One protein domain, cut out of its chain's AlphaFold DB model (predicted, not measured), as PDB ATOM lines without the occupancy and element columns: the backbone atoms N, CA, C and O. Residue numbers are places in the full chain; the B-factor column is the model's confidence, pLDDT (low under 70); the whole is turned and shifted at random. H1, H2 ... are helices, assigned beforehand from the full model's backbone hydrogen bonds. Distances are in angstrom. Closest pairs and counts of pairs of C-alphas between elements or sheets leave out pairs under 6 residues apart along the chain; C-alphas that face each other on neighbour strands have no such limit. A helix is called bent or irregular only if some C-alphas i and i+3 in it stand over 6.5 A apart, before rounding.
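What this domain is: This is residues 451 to 556 of the 595 residues of the protein "LPD7 domain-containing protein" of Caballeronia sordidicola (UniProt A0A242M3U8). Helices H1, H3, H4 and H5 pack, mostly crossed, round a core helix, H2, while residues 467 to 472 stick out. The class is all helix: 106 printed residues, five named helices in order H1 to H5, no named strand. The whole is compact, radius of gyration of the C-alphas 13.5 A, spans 38 by 34 by 27 A.

How they stand to each other: H1, residues 451 to 469, touches H2, residues 478 to 492, at a steep 57 degrees; closest C-alphas His 457 and Ile 485, 6.1 A. H2 and H3, residues 496 to 510, form a hairpin; closest C-alphas Ala 486 and Val 499, 6.0 A. H4, residues 521 to 533, touches H3; closest C-alphas Gln 500 and Ala 525, 5.1 A. H5, residues 535 to 555, touches residues 487 to 492 of H2; closest C-alphas Thr 492 and Glu 552, 5.9 A. O i to N i+4 pairs are within hydrogen-bond range throughout H2 and H4, 14 of 15 in H1, 9 of 11 in H3, 12 of 17 in H5.

Where its parts are: H1 runs 26.0 A from C-alpha 451 (26.533, -46.441, -27.497), H2 21.0 A, H3 19.7 A, H4 18.6 A, H5 25.4 A to C-alpha 555 (26.934, -40.957, -36.937). H3 and H5 are irregular: C-alphas 505 and 508 are 7.3 A apart, 546 and 549 7.7 A.

The domain as a whole: The printed part has no cut and no long link. Model pLDDT is under 70 at residues 464 to 476, 509, 511 to 519 and 556.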
ATOM      1  N   GLY A 451      25.192 -46.477 -28.082       80.50
ATOM      2  CA  GLY A 451      26.533 -46.441 -27.497       80.50
ATOM      3  C   GLY A 451      27.623 -46.096 -28.519       80.50
ATOM      4  O   GLY A 451      28.572 -45.388 -28.187       80.50
ATOM      5  N   ASP A 452      27.473 -46.524 -29.776       80.38
ATOM      6  CA  ASP A 452      28.377 -46.134 -30.866       80.38
ATOM      7  C   ASP A 452      28.241 -44.655 -31.227       80.38
ATOM      8  O   ASP A 452      29.248 -43.969 -31.408       80.38
ATOM      9  N   VAL A 453      27.005 -44.150 -31.296       85.25
ATOM     10  CA  VAL A 453      26.729 -42.726 -31.532       85.25
ATOM     11  C   VAL A 453      27.378 -41.875 -30.442       85.25
ATOM     12  O   VAL A 453      28.105 -40.927 -30.751       85.25
ATOM     13  N   TYR A 454      27.180 -42.236 -29.172       87.88
ATOM     14  CA  TYR A 454      27.808 -41.544 -28.049       87.88
ATOM     15  C   TYR A 454      29.339 -41.564 -28.153       87.88
ATOM     16  O   TYR A 454      29.968 -40.512 -28.031       87.88
ATOM     17  N   ARG A 455      29.942 -42.725 -28.444       85.06
ATOM     18  CA  ARG A 455      31.403 -42.877 -28.554       85.06
ATOM     19  C   ARG A 455      31.992 -41.976 -29.638       85.06
ATOM     20  O   ARG A 455      32.944 -41.248 -29.370       85.06
ATOM     21  N   ARG A 456      31.390 -41.950 -30.831       84.38
ATOM     22  CA  ARG A 456      31.862 -41.098 -31.936       84.38
ATOM     23  C   ARG A 456      31.762 -39.610 -31.597       84.38
ATOM     24  O   ARG A 456      32.668 -38.839 -31.911       84.38
ATOM     25  N   HIS A 457      30.682 -39.187 -30.932       84.62
ATOM     26  CA  HIS A 457      30.558 -37.803 -30.461       84.62
ATOM     27  C   HIS A 457      31.566 -37.465 -29.366       84.62
ATOM     28  O   HIS A 457      32.097 -36.356 -29.365       84.62
ATOM     29  N   TYR A 458      31.843 -38.402 -28.462       84.38
ATOM     30  CA  TYR A 458      32.849 -38.253 -27.417       84.38
ATOM     31  C   TYR A 458      34.247 -38.056 -28.016       84.38
ATOM     32  O   TYR A 458      34.901 -37.059 -27.711       84.38
ATOM     33  N   GLU A 459      34.654 -38.919 -28.948       81.56
ATOM     34  CA  GLU A 459      35.936 -38.827 -29.659       81.56
ATOM     35  C   GLU A 459      36.084 -37.503 -30.433       81.56
ATOM     36  O   GLU A 459      37.136 -36.867 -30.371       81.56
ATOM     37  N   ASP A 460      35.031 -37.010 -31.101       85.06
ATOM     38  CA  ASP A 460      35.083 -35.709 -31.790       85.06
ATOM     39  C   ASP A 460      35.159 -34.517 -30.823       85.06
ATOM     40  O   ASP A 460      35.887 -33.555 -31.089       85.06
ATOM     41  N   VAL A 461      34.420 -34.539 -29.707       82.94
ATOM     42  CA  VAL A 461      34.466 -33.457 -28.705       82.94
ATOM     43  C   VAL A 461      35.837 -33.408 -28.044       82.94
ATOM     44  O   VAL A 461      36.441 -32.333 -28.005       82.94
ATOM     45  N   VAL A 462      36.328 -34.554 -27.567       76.81
ATOM     46  CA  VAL A 462      37.628 -34.672 -26.901       76.81
ATOM     47  C   VAL A 462      38.746 -34.332 -27.885       76.81
ATOM     48  O   VAL A 462      39.500 -33.404 -27.614       76.81
ATOM     49  N   GLY A 463      38.760 -34.894 -29.097       70.12
ATOM     50  CA  GLY A 463      39.790 -34.593 -30.099       70.12
ATOM     51  C   GLY A 463      39.797 -33.133 -30.590       70.12
ATOM     52  O   GLY A 463      40.840 -32.574 -30.940       70.12
ATOM     53  N   ARG A 464      38.650 -32.432 -30.602       66.00
ATOM     54  CA  ARG A 464      38.617 -30.971 -30.850       66.00
ATOM     55  C   ARG A 464      39.115 -30.160 -29.659       66.00
ATOM     56  O   ARG A 464      39.593 -29.041 -29.863       66.00
ATOM     57  N   GLN A 465      38.960 -30.676 -28.447       59.72
ATOM     58  CA  GLN A 465      39.320 -29.979 -27.223       59.72
ATOM     59  C   GLN A 465      40.788 -30.208 -26.853       59.72
ATOM     60  O   GLN A 465      41.451 -29.235 -26.525       59.72
ATOM     61  N   GLU A 466      41.338 -31.395 -27.095       50.19
ATOM     62  CA  GLU A 466      42.772 -31.701 -27.020       50.19
ATOM     63  C   GLU A 466      43.582 -30.825 -27.988       50.19
ATOM     64  O   GLU A 466      44.600 -30.247 -27.611       50.19
ATOM     65  N   ARG A 467      43.088 -30.583 -29.214       53.44
ATOM     66  CA  ARG A 467      43.695 -29.599 -30.141       53.44
ATOM     67  C   ARG A 467      43.671 -28.156 -29.615       53.44
ATOM     68  O   ARG A 467      44.469 -27.335 -30.055       53.44
ATOM     69  N   ARG A 468      42.765 -27.829 -28.686       50.00
ATOM     70  CA  ARG A 468      42.734 -26.539 -27.965       50.00
ATOM     71  C   ARG A 468      43.558 -26.570 -26.674       50.00
ATOM     72  O   ARG A 468      44.020 -25.517 -26.247       50.00
ATOM     73  N   GLU A 469      43.771 -27.734 -26.071       44.09
ATOM     74  CA  GLU A 469      44.666 -27.932 -24.924       44.09
ATOM     75  C   GLU A 469      46.141 -27.842 -25.333       44.09
ATOM     76  O   GLU A 469      46.923 -27.251 -24.594       44.09
ATOM     77  N   HIS A 470      46.492 -28.242 -26.563       45.41
ATOM     78  CA  HIS A 470      47.780 -27.905 -27.198       45.41
ATOM     79  C   HIS A 470      47.993 -26.381 -27.353       45.41
ATOM     80  O   HIS A 470      49.105 -25.936 -27.618       45.41
ATOM     81  N   ALA A 471      46.945 -25.569 -27.150       47.31
ATOM     82  CA  ALA A 471      47.005 -24.109 -27.044       47.31
ATOM     83  C   ALA A 471      46.924 -23.595 -25.583       47.31
ATOM     84  O   ALA A 471      46.578 -22.436 -25.348       47.31
ATOM     85  N   GLY A 472      47.230 -24.443 -24.591       41.19
ATOM     86  CA  GLY A 472      47.477 -24.052 -23.196       41.19
ATOM     87  C   GLY A 472      46.234 -23.819 -22.329       41.19
ATOM     88  O   GLY A 472      46.298 -23.057 -21.364       41.19
ATOM     89  N   LYS A 473      45.082 -24.427 -22.649       43.25
ATOM     90  CA  LYS A 473      43.806 -24.120 -21.976       43.25
ATOM     91  C   LYS A 473      43.129 -25.332 -21.318       43.25
ATOM     92  O   LYS A 473      42.140 -25.803 -21.852       43.25
ATOM     93  N   GLY A 474      43.617 -25.708 -20.127       51.00
ATOM     94  CA  GLY A 474      42.912 -26.376 -19.009       51.00
ATOM     95  C   GLY A 474      42.211 -27.728 -19.245       51.00
ATOM     96  O   GLY A 474      41.410 -27.857 -20.158       51.00
ATOM     97  N   HIS A 475      42.421 -28.669 -18.313       55.38
ATOM     98  CA  HIS A 475      41.802 -30.005 -18.264       55.38
ATOM     99  C   HIS A 475      40.280 -29.994 -18.514       55.38
ATOM    100  O   HIS A 475      39.532 -29.253 -17.862       55.38
ATOM    101  N   VAL A 476      39.820 -30.825 -19.453       63.53
ATOM    102  CA  VAL A 476      38.401 -30.985 -19.802       63.53
ATOM    103  C   VAL A 476      37.595 -31.653 -18.681       63.53
ATOM    104  O   VAL A 476      37.867 -32.783 -18.301       63.53
ATOM    105  N   ASP A 477      36.534 -30.987 -18.212       75.06
ATOM    106  CA  ASP A 477      35.530 -31.586 -17.317       75.06
ATOM    107  C   ASP A 477      34.630 -32.581 -18.089       75.06
ATOM    108  O   ASP A 477      33.881 -32.144 -18.978       75.06
ATOM    109  N   PRO A 478      34.630 -33.884 -17.738       77.50
ATOM    110  CA  PRO A 478      33.814 -34.908 -18.398       77.50
ATOM    111  C   PRO A 478      32.308 -34.613 -18.357       77.50
ATOM    112  O   PRO A 478      31.581 -34.905 -19.305       77.50
ATOM    113  N   SER A 479      31.823 -33.923 -17.317       81.81
ATOM    114  CA  SER A 479      30.401 -33.562 -17.214       81.81
ATOM    115  C   SER A 479      29.970 -32.550 -18.270       81.81
ATOM    116  O   SER A 479      28.824 -32.538 -18.728       81.81
ATOM    117  N   ARG A 480      30.894 -31.673 -18.667       80.94
ATOM    118  CA  ARG A 480      30.654 -30.682 -19.716       80.94
ATOM    119  C   ARG A 480      30.648 -31.330 -21.098       80.94
ATOM    120  O   ARG A 480      29.916 -30.862 -21.972       80.94
ATOM    121  N   VAL A 481      31.450 -32.376 -21.280       84.94
ATOM    122  CA  VAL A 481      31.470 -33.198 -22.494       84.94
ATOM    123  C   VAL A 481      30.141 -33.938 -22.635       84.94
ATOM    124  O   VAL A 481      29.491 -33.791 -23.665       84.94
ATOM    125  N   ASP A 482      29.654 -34.582 -21.575       88.50
ATOM    126  CA  ASP A 482      28.363 -35.287 -21.577       88.50
ATOM    127  C   ASP A 482      27.174 -34.374 -21.892       88.50
ATOM    128  O   ASP A 482      26.331 -34.701 -22.730       88.50
ATOM    129  N   ALA A 483      27.134 -33.176 -21.303       86.69
ATOM    130  CA  ALA A 483      26.103 -32.188 -21.623       86.69
ATOM    131  C   ALA A 483      26.159 -31.728 -23.094       86.69
ATOM    132  O   ALA A 483      25.126 -31.434 -23.697       86.69
ATOM    133  N   MET A 484      27.357 -31.660 -23.684       86.25
ATOM    134  CA  MET A 484      27.544 -31.323 -25.097       86.25
ATOM    135  C   MET A 484      27.090 -32.466 -26.009       86.25
ATOM    136  O   MET A 484      26.396 -32.211 -26.992       86.25
ATOM    137  N   ILE A 485      27.445 -33.710 -25.681       89.12
ATOM    138  CA  ILE A 485      27.033 -34.903 -26.433       89.12
ATOM    139  C   ILE A 485      25.509 -35.043 -26.405       89.12
ATOM    140  O   ILE A 485      24.902 -35.236 -27.454       89.12
ATOM    141  N   ALA A 486      24.873 -34.823 -25.250       91.50
ATOM    142  CA  ALA A 486      23.417 -34.857 -25.117       91.50
ATOM    143  C   ALA A 486      22.711 -33.858 -26.056       91.50
ATOM    144  O   ALA A 486      21.719 -34.193 -26.706       91.50
ATOM    145  N   VAL A 487      23.244 -32.635 -26.187       90.12
ATOM    146  CA  VAL A 487      22.721 -31.635 -27.136       90.12
ATOM    147  C   VAL A 487      22.982 -32.048 -28.589       90.12
ATOM    148  O   VAL A 487      22.113 -31.852 -29.435       90.12
ATOM    149  N   ARG A 488      24.140 -32.644 -28.896       91.25
ATOM    150  CA  ARG A 488      24.469 -33.124 -30.251       91.25
ATOM    151  C   ARG A 488      23.555 -34.256 -30.703       91.25
ATOM    152  O   ARG A 488      23.013 -34.170 -31.798       91.25
ATOM    153  N   MET A 489      23.316 -35.240 -29.838       90.12
ATOM    154  CA  MET A 489      22.386 -36.338 -30.104       90.12
ATOM    155  C   MET A 489      20.949 -35.825 -30.306       90.12
ATOM    156  O   MET A 489      20.242 -36.273 -31.204       90.12
ATOM    157  N   ARG A 490      20.522 -34.804 -29.550       92.19
ATOM    158  CA  ARG A 490      19.235 -34.132 -29.804       92.19
ATOM    159  C   ARG A 490      19.192 -33.471 -31.191       92.19
ATOM    160  O   ARG A 490      18.155 -33.488 -31.852       92.19
ATOM    161  N   ILE A 491      20.294 -32.871 -31.646       89.88
ATOM    162  CA  ILE A 491      20.377 -32.194 -32.955       89.88
ATOM    163  C   ILE A 491      20.299 -33.186 -34.117       89.88
ATOM    164  O   ILE A 491      19.669 -32.851 -35.126       89.88
ATOM    165  N   THR A 492      20.882 -34.378 -33.969       87.44
ATOM    166  CA  THR A 492      20.843 -35.474 -34.954       87.44
ATOM    167  C   THR A 492      19.550 -36.300 -34.905       87.44
ATOM    168  O   THR A 492      19.323 -37.151 -35.765       87.44
ATOM    169  N   GLY A 493      18.644 -35.980 -33.973       86.25
ATOM    170  CA  GLY A 493      17.266 -36.474 -33.955       86.25
ATOM    171  C   GLY A 493      16.979 -37.572 -32.933       86.25
ATOM    172  O   GLY A 493      15.929 -38.202 -33.028       86.25
ATOM    173  N   HIS A 494      17.870 -37.808 -31.966       89.31
ATOM    174  CA  HIS A 494      17.612 -38.732 -30.859       89.31
ATOM    175  C   HIS A 494      16.683 -38.093 -29.821       89.31
ATOM    176  O   HIS A 494      16.801 -36.904 -29.500       89.31
ATOM    177  N   ASP A 495      15.746 -38.882 -29.298       90.19
ATOM    178  CA  ASP A 495      14.810 -38.446 -28.263       90.19
ATOM    179  C   ASP A 495      15.459 -38.443 -26.865       90.19
ATOM    180  O   ASP A 495      16.588 -38.893 -26.657       90.19
ATOM    181  N   GLN A 496      14.757 -37.881 -25.877       90.81
ATOM    182  CA  GLN A 496      15.302 -37.737 -24.523       90.81
ATOM    183  C   GLN A 496      15.629 -39.091 -23.876       90.81
ATOM    184  O   GLN A 496      16.614 -39.189 -23.143       90.81
ATOM    185  N   ALA A 497      14.838 -40.127 -24.166       88.75
ATOM    186  CA  ALA A 497      15.039 -41.470 -23.636       88.75
ATOM    187  C   ALA A 497      16.292 -42.135 -24.231       88.75
ATOM    188  O   ALA A 497      17.103 -42.680 -23.484       88.75
ATOM    189  N   ALA A 498      16.504 -42.024 -25.545       86.94
ATOM    190  CA  ALA A 498      17.694 -42.538 -26.218       86.94
ATOM    191  C   ALA A 498      18.976 -41.848 -25.730       86.94
ATOM    192  O   ALA A 498      19.990 -42.508 -25.501       86.94
ATOM    193  N   VAL A 499      18.926 -40.529 -25.514       89.00
ATOM    194  CA  VAL A 499      20.055 -39.765 -24.955       89.00
ATOM    195  C   VAL A 499      20.364 -40.199 -23.522       89.00
ATOM    196  O   VAL A 499      21.529 -40.399 -23.177       89.00
ATOM    197  N   GLN A 500      19.339 -40.375 -22.686       91.88
ATOM    198  CA  GLN A 500      19.506 -40.864 -21.318       91.88
ATOM    199  C   GLN A 500      20.120 -42.267 -21.291       91.88
ATOM    200  O   GLN A 500      21.027 -42.517 -20.500       91.88
ATOM    201  N   GLU A 501      19.658 -43.172 -22.152       86.94
ATOM    202  CA  GLU A 501      20.166 -44.542 -22.201       86.94
ATOM    203  C   GLU A 501      21.624 -44.597 -22.678       86.94
ATOM    204  O   GLU A 501      22.440 -45.296 -22.078       86.94
ATOM    205  N   ALA A 502      21.989 -43.789 -23.676       88.69
ATOM    206  CA  ALA A 502      23.372 -43.668 -24.133       88.69
ATOM    207  C   ALA A 502      24.309 -43.152 -23.025       88.69
ATOM    208  O   ALA A 502      25.380 -43.713 -22.792       88.69
ATOM    209  N   LEU A 503      23.880 -42.126 -22.281       88.19
ATOM    210  CA  LEU A 503      24.627 -41.595 -21.135       88.19
ATOM    211  C   LEU A 503      24.745 -42.625 -20.005       88.19
ATOM    212  O   LEU A 503      25.812 -42.793 -19.423       88.19
ATOM    213  N   ARG A 504      23.674 -43.365 -19.709       87.25
ATOM    214  CA  ARG A 504      23.679 -44.409 -18.674       87.25
ATOM    215  C   ARG A 504      24.698 -45.508 -18.981       87.25
ATOM    216  O   ARG A 504      25.365 -45.986 -18.066       87.25
ATOM    217  N   GLN A 505      24.814 -45.894 -20.251       84.12
ATOM    218  CA  GLN A 505      25.729 -46.942 -20.700       84.12
ATOM    219  C   GLN A 505      27.186 -46.465 -20.782       84.12
ATOM    220  O   GLN A 505      28.090 -47.243 -20.485       84.12
ATOM    221  N   CYS A 506      27.430 -45.210 -21.174       82.69
ATOM    222  CA  CYS A 506      28.772 -44.768 -21.566       82.69
ATOM    223  C   CYS A 506      29.418 -43.708 -20.654       82.69
ATOM    224  O   CYS A 506      30.649 -43.660 -20.579       82.69
ATOM    225  N   SER A 507      28.643 -42.909 -19.906       78.75
ATOM    226  CA  SER A 507      29.190 -41.886 -18.995       78.75
ATOM    227  C   SER A 507      30.090 -42.447 -17.882       78.75
ATOM    228  O   SER A 507      31.127 -41.838 -17.630       78.75
ATOM    229  N   PRO A 508      29.800 -43.589 -17.219       75.06
ATOM    230  CA  PRO A 508      30.688 -44.108 -16.172       75.06
ATOM    231  C   PRO A 508      32.125 -44.329 -16.677       75.06
ATOM    232  O   PRO A 508      33.083 -43.856 -16.061       75.06
ATOM    233  N   GLY A 509      32.264 -44.946 -17.857       67.00
ATOM    234  CA  GLY A 509      33.556 -45.187 -18.501       67.00
ATOM    235  C   GLY A 509      34.255 -43.903 -18.955       67.00
ATOM    236  O   GLY A 509      35.451 -43.751 -18.725       67.00
ATOM    237  N   ALA A 510      33.512 -42.945 -19.517       70.94
ATOM    238  CA  ALA A 510      34.046 -41.641 -19.927       70.94
ATOM    239  C   ALA A 510      34.599 -40.810 -18.751       70.94
ATOM    240  O   ALA A 510      35.547 -40.045 -18.910       70.94
ATOM    241  N   HIS A 511      34.047 -40.982 -17.546       69.31
ATOM    242  CA  HIS A 511      34.536 -40.337 -16.320       69.31
ATOM    243  C   HIS A 511      35.678 -41.114 -15.636       69.31
ATOM    244  O   HIS A 511      36.118 -40.723 -14.552       69.31
ATOM    245  N   GLY A 512      36.161 -42.213 -16.234       66.25
ATOM    246  CA  GLY A 512      37.207 -43.062 -15.661       66.25
ATOM    247  C   GLY A 512      36.761 -43.760 -14.372       66.25
ATOM    248  O   GLY A 512      37.539 -43.857 -13.422       66.25
ATOM    249  N   ARG A 513      35.484 -44.162 -14.293       67.56
ATOM    250  CA  ARG A 513      34.860 -44.769 -13.107       67.56
ATOM    251  C   ARG A 513      34.116 -46.057 -13.459       67.56
ATOM    252  O   ARG A 513      33.627 -46.227 -14.572       67.56
ATOM    253  N   SER A 514      33.996 -46.969 -12.494       55.75
ATOM    254  CA  SER A 514      33.180 -48.176 -12.662       55.75
ATOM    255  C   SER A 514      31.718 -47.911 -12.275       55.75
ATOM    256  O   SER A 514      31.407 -47.000 -11.503       55.75
ATOM    257  N   VAL A 515      30.804 -48.750 -12.776       53.25
ATOM    258  CA  VAL A 515      29.367 -48.719 -12.429       53.25
ATOM    259  C   VAL A 515      29.131 -48.956 -10.918       53.25
ATOM    260  O   VAL A 515      28.057 -48.648 -10.410       53.25
ATOM    261  N   GLY A 516      30.149 -49.420 -10.177       53.66
ATOM    262  CA  GLY A 516      30.116 -49.667  -8.731       53.66
ATOM    263  C   GLY A 516      30.606 -48.522  -7.828       53.66
ATOM    264  O   GLY A 516      30.635 -48.712  -6.618       53.66
ATOM    265  N   ASP A 517      30.965 -47.344  -8.358       57.88
ATOM    266  CA  ASP A 517      31.548 -46.202  -7.602       57.88
ATOM    267  C   ASP A 517      30.563 -45.486  -6.633       57.88
ATOM    268  O   ASP A 517      30.735 -44.320  -6.286       57.88
ATOM    269  N   GLY A 518      29.454 -46.128  -6.241       56.75
ATOM    270  CA  GLY A 518      28.456 -45.596  -5.293       56.75
ATOM    271  C   GLY A 518      27.655 -44.368  -5.766       56.75
ATOM    272  O   GLY A 518      26.723 -43.935  -5.089       56.75
ATOM    273  N   ARG A 519      27.971 -43.795  -6.934       66.62
ATOM    274  CA  ARG A 519      27.213 -42.698  -7.550       66.62
ATOM    275  C   ARG A 519      25.998 -43.226  -8.300       66.62
ATOM    276  O   ARG A 519      26.081 -44.182  -9.065       66.62
ATOM    277  N   ASN A 520      24.870 -42.538  -8.144       81.12
ATOM    278  CA  ASN A 520      23.647 -42.860  -8.872       81.12
ATOM    279  C   ASN A 520      23.733 -42.361 -10.330       81.12
ATOM    280  O   ASN A 520      23.220 -41.292 -10.673       81.12
ATOM    281  N   TRP A 521      24.409 -43.136 -11.181       80.62
ATOM    282  CA  TRP A 521      24.583 -42.856 -12.611       80.62
ATOM    283  C   TRP A 521      23.257 -42.763 -13.373       80.62
ATOM    284  O   TRP A 521      23.160 -41.993 -14.327       80.62
ATOM    285  N   ASN A 522      22.214 -43.455 -12.906       83.50
ATOM    286  CA  ASN A 522      20.871 -43.341 -13.477       83.50
ATOM    287  C   ASN A 522      20.327 -41.914 -13.316       83.50
ATOM    288  O   ASN A 522      19.876 -41.309 -14.285       83.50
ATOM    289  N   HIS A 523      20.451 -41.345 -12.113       84.75
ATOM    290  CA  HIS A 523      20.032 -39.969 -11.835       84.75
ATOM    291  C   HIS A 523      20.913 -38.929 -12.553       84.75
ATOM    292  O   HIS A 523      20.437 -37.866 -12.955       84.75
ATOM    293  N   TYR A 524      22.202 -39.223 -12.744       87.25
ATOM    294  CA  TYR A 524      23.093 -38.378 -13.542       87.25
ATOM    295  C   TYR A 524      22.672 -38.331 -15.018       87.25
ATOM    296  O   TYR A 524      22.491 -37.242 -15.566       87.25
ATOM    297  N   ALA A 525      22.474 -39.494 -15.643       88.38
ATOM    298  CA  ALA A 525      22.062 -39.602 -17.039       88.38
ATOM    299  C   ALA A 525      20.707 -38.919 -17.280       88.38
ATOM    300  O   ALA A 525      20.561 -38.158 -18.236       88.38
ATOM    301  N   GLU A 526      19.750 -39.114 -16.366       89.88
ATOM    302  CA  GLU A 526      18.440 -38.459 -16.407       89.88
ATOM    303  C   GLU A 526      18.564 -36.929 -16.372       89.88
ATOM    304  O   GLU A 526      18.028 -36.238 -17.240       89.88
ATOM    305  N   ARG A 527      19.319 -36.377 -15.414       92.06
ATOM    306  CA  ARG A 527      19.527 -34.926 -15.306       92.06
ATOM    307  C   ARG A 527      20.206 -34.330 -16.536       92.06
ATOM    308  O   ARG A 527      19.850 -33.231 -16.966       92.06
ATOM    309  N   THR A 528      21.206 -35.016 -17.079       89.25
ATOM    310  CA  THR A 528      21.963 -34.539 -18.242       89.25
ATOM    311  C   THR A 528      21.111 -34.593 -19.513       89.25
ATOM    312  O   THR A 528      21.129 -33.642 -20.300       89.25
ATOM    313  N   ALA A 529      20.281 -35.628 -19.675       90.75
ATOM    314  CA  ALA A 529      19.287 -35.686 -20.741       90.75
ATOM    315  C   ALA A 529      18.239 -34.569 -20.586       90.75
ATOM    316  O   ALA A 529      18.026 -33.802 -21.520       90.75
ATOM    317  N   GLN A 530      17.661 -34.377 -19.394       90.50
ATOM    318  CA  GLN A 530      16.714 -33.283 -19.125       90.50
ATOM    319  C   GLN A 530      17.314 -31.902 -19.424       90.50
ATOM    320  O   GLN A 530      16.639 -31.034 -19.978       90.50
ATOM    321  N   TYR A 531      18.599 -31.688 -19.120       90.62
ATOM    322  CA  TYR A 531      19.293 -30.448 -19.461       90.62
ATOM    323  C   TYR A 531      19.272 -30.172 -20.970       90.62
ATOM    324  O   TYR A 531      18.960 -29.045 -21.367       90.62
ATOM    325  N   ALA A 532      19.549 -31.176 -21.808       88.12
ATOM    326  CA  ALA A 532      19.564 -31.013 -23.260       88.12
ATOM    327  C   ALA A 532      18.195 -30.596 -23.825       88.12
ATOM    328  O   ALA A 532      18.157 -29.865 -24.815       88.12
ATOM    329  N   PHE A 533      17.093 -30.988 -23.172       91.00
ATOM    330  CA  PHE A 533      15.711 -30.638 -23.540       91.00
ATOM    331  C   PHE A 533      15.141 -29.432 -22.768       91.00
ATOM    332  O   PHE A 533      14.067 -28.933 -23.096       91.00
ATOM    333  N   SER A 534      15.876 -28.907 -21.788       87.94
ATOM    334  CA  SER A 534      15.507 -27.703 -21.036       87.94
ATOM    335  C   SER A 534      15.617 -26.421 -21.884       87.94
ATOM    336  O   SER A 534      16.324 -26.407 -22.895       87.94
ATOM    337  N   PRO A 535      15.048 -25.279 -21.445       83.88
ATOM    338  CA  PRO A 535      15.228 -23.989 -22.124       83.88
ATOM    339  C   PRO A 535      16.698 -23.569 -22.299       83.88
ATOM    340  O   PRO A 535      17.042 -22.872 -23.253       83.88
ATOM    341  N   ALA A 536      17.590 -23.989 -21.391       75.88
ATOM    342  CA  ALA A 536      19.027 -23.742 -21.511       75.88
ATOM    343  C   ALA A 536      19.682 -24.618 -22.589       75.88
ATOM    344  O   ALA A 536      20.533 -24.126 -23.334       75.88
ATOM    345  N   GLY A 537      19.254 -25.879 -22.693       78.19
ATOM    346  CA  GLY A 537      19.646 -26.797 -23.759       78.19
ATOM    347  C   GLY A 537      19.122 -26.357 -25.124       78.19
ATOM    348  O   GLY A 537      19.865 -26.401 -26.096       78.19
ATOM    349  N   THR A 538      17.903 -25.818 -25.199       85.88
ATOM    350  CA  THR A 538      17.320 -25.290 -26.447       85.88
ATOM    351  C   THR A 538      18.128 -24.121 -27.015       85.88
ATOM    352  O   THR A 538      18.458 -24.129 -28.191       85.88
ATOM    353  N   ARG A 539      18.614 -23.191 -26.180       84.88
ATOM    354  CA  ARG A 539      19.539 -22.140 -26.658       84.88
ATOM    355  C   ARG A 539      20.833 -22.705 -27.251       84.88
ATOM    356  O   ARG A 539      21.398 -22.126 -28.174       84.88
ATOM    357  N   ARG A 540      21.341 -23.813 -26.696       83.12
ATOM    358  CA  ARG A 540      22.521 -24.513 -27.234       83.12
ATOM    359  C   ARG A 540      22.191 -25.248 -28.525       83.12
ATOM    360  O   ARG A 540      23.008 -25.214 -29.435       83.12
ATOM    361  N   PHE A 541      21.013 -25.855 -28.604       84.50
ATOM    362  CA  PHE A 541      20.480 -26.471 -29.812       84.50
ATOM    363  C   PHE A 541      20.421 -25.459 -30.963       84.50
ATOM    364  O   PHE A 541      20.983 -25.723 -32.020       84.50
ATOM    365  N   ASP A 542      19.872 -24.265 -30.725       83.38
ATOM    366  CA  ASP A 542      19.764 -23.211 -31.742       83.38
ATOM    367  C   ASP A 542      21.143 -22.722 -32.216       83.38
ATOM    368  O   ASP A 542      21.387 -22.585 -33.413       83.38
ATOM    369  N   GLN A 543      22.089 -22.526 -31.287       82.19
ATOM    370  CA  GLN A 543      23.471 -22.129 -31.611       82.19
ATOM    371  C   GLN A 543      24.224 -23.183 -32.432       82.19
ATOM    372  O   GLN A 543      25.103 -22.848 -33.225       82.19
ATOM    373  N   LEU A 544      23.940 -24.459 -32.183       85.00
ATOM    374  CA  LEU A 544      24.695 -25.587 -32.720       85.00
ATOM    375  C   LEU A 544      23.999 -26.275 -33.900       85.00
ATOM    376  O   LEU A 544      24.613 -27.126 -34.543       85.00
ATOM    377  N   GLY A 545      22.763 -25.888 -34.228       77.69
ATOM    378  CA  GLY A 545      21.969 -26.484 -35.304       77.69
ATOM    379  C   GLY A 545      22.647 -26.427 -36.677       77.69
ATOM    380  O   GLY A 545      22.490 -27.347 -37.475       77.69
ATOM    381  N   GLN A 546      23.497 -25.422 -36.917       83.56
ATOM    382  CA  GLN A 546      24.298 -25.295 -38.143       83.56
ATOM    383  C   GLN A 546      25.271 -26.465 -38.387       83.56
ATOM    384  O   GLN A 546      25.722 -26.667 -39.511       83.56
ATOM    385  N   TYR A 547      25.596 -27.252 -37.354       84.25
ATOM    386  CA  TYR A 547      26.495 -28.405 -37.451       84.25
ATOM    387  C   TYR A 547      25.765 -29.741 -37.642       84.25
ATOM    388  O   TYR A 547      26.427 -30.775 -37.734       84.25
ATOM    389  N   ARG A 548      24.426 -29.739 -37.756       82.44
ATOM    390  CA  ARG A 548      23.605 -30.955 -37.907       82.44
ATOM    391  C   ARG A 548      24.140 -31.894 -38.989       82.44
ATOM    392  O   ARG A 548      24.462 -33.034 -38.686       82.44
ATOM    393  N   THR A 549      24.324 -31.405 -40.214       79.69
ATOM    394  CA  THR A 549      24.765 -32.234 -41.351       79.69
ATOM    395  C   THR A 549      26.167 -32.820 -41.155       79.69
ATOM    396  O   THR A 549      26.472 -33.891 -41.668       79.69
ATOM    397  N   GLN A 550      27.044 -32.139 -40.408       84.50
ATOM    398  CA  GLN A 550      28.375 -32.665 -40.081       84.50
ATOM    399  C   GLN A 550      28.286 -33.796 -39.051       84.50
ATOM    400  O   GLN A 550      29.006 -34.784 -39.155       84.50
ATOM    401  N   TRP A 551      27.388 -33.664 -38.077       85.75
ATOM    402  CA  TRP A 551      27.166 -34.661 -37.035       85.75
ATOM    403  C   TRP A 551      26.364 -35.872 -37.513       85.75
ATOM    404  O   TRP A 551      26.667 -36.987 -37.111       85.75
ATOM    405  N   GLU A 552      25.437 -35.699 -38.452       83.25
ATOM    406  CA  GLU A 552      24.757 -36.812 -39.130       83.25
ATOM    407  C   GLU A 552      25.736 -37.670 -39.946       83.25
ATOM    408  O   GLU A 552      25.641 -38.898 -39.942       83.25
ATOM    409  N   LYS A 553      26.722 -37.038 -40.601       83.12
ATOM    410  CA  LYS A 553      27.821 -37.750 -41.278       83.12
ATOM    411  C   LYS A 553      28.705 -38.506 -40.287       83.12
ATOM    412  O   LYS A 553      29.132 -39.618 -40.577       83.12
ATOM    413  N   LEU A 554      28.939 -37.924 -39.113       81.38
ATOM    414  CA  LEU A 554      29.729 -38.530 -38.041       81.38
ATOM    415  C   LEU A 554      29.042 -39.764 -37.426       81.38
ATOM    416  O   LEU A 554      29.712 -40.715 -37.034       81.38
ATOM    417  N   GLU A 555      27.711 -39.797 -37.393       78.69
ATOM    418  CA  GLU A 555      26.934 -40.957 -36.937       78.69
ATOM    419  C   GLU A 555      26.848 -42.094 -37.976       78.69
ATOM    420  O   GLU A 555      26.475 -43.207 -37.616       78.69
ATOM    421  N   VAL A 556      27.264 -41.863 -39.230       60.00
ATOM    422  CA  VAL A 556      27.204 -42.814 -40.359       60.00
ATOM    423  C   VAL A 556      25.808 -43.436 -40.516       60.00
ATOM    424  O   VAL A 556      25.595 -44.625 -40.303       60.00
TER     425      VAL A 556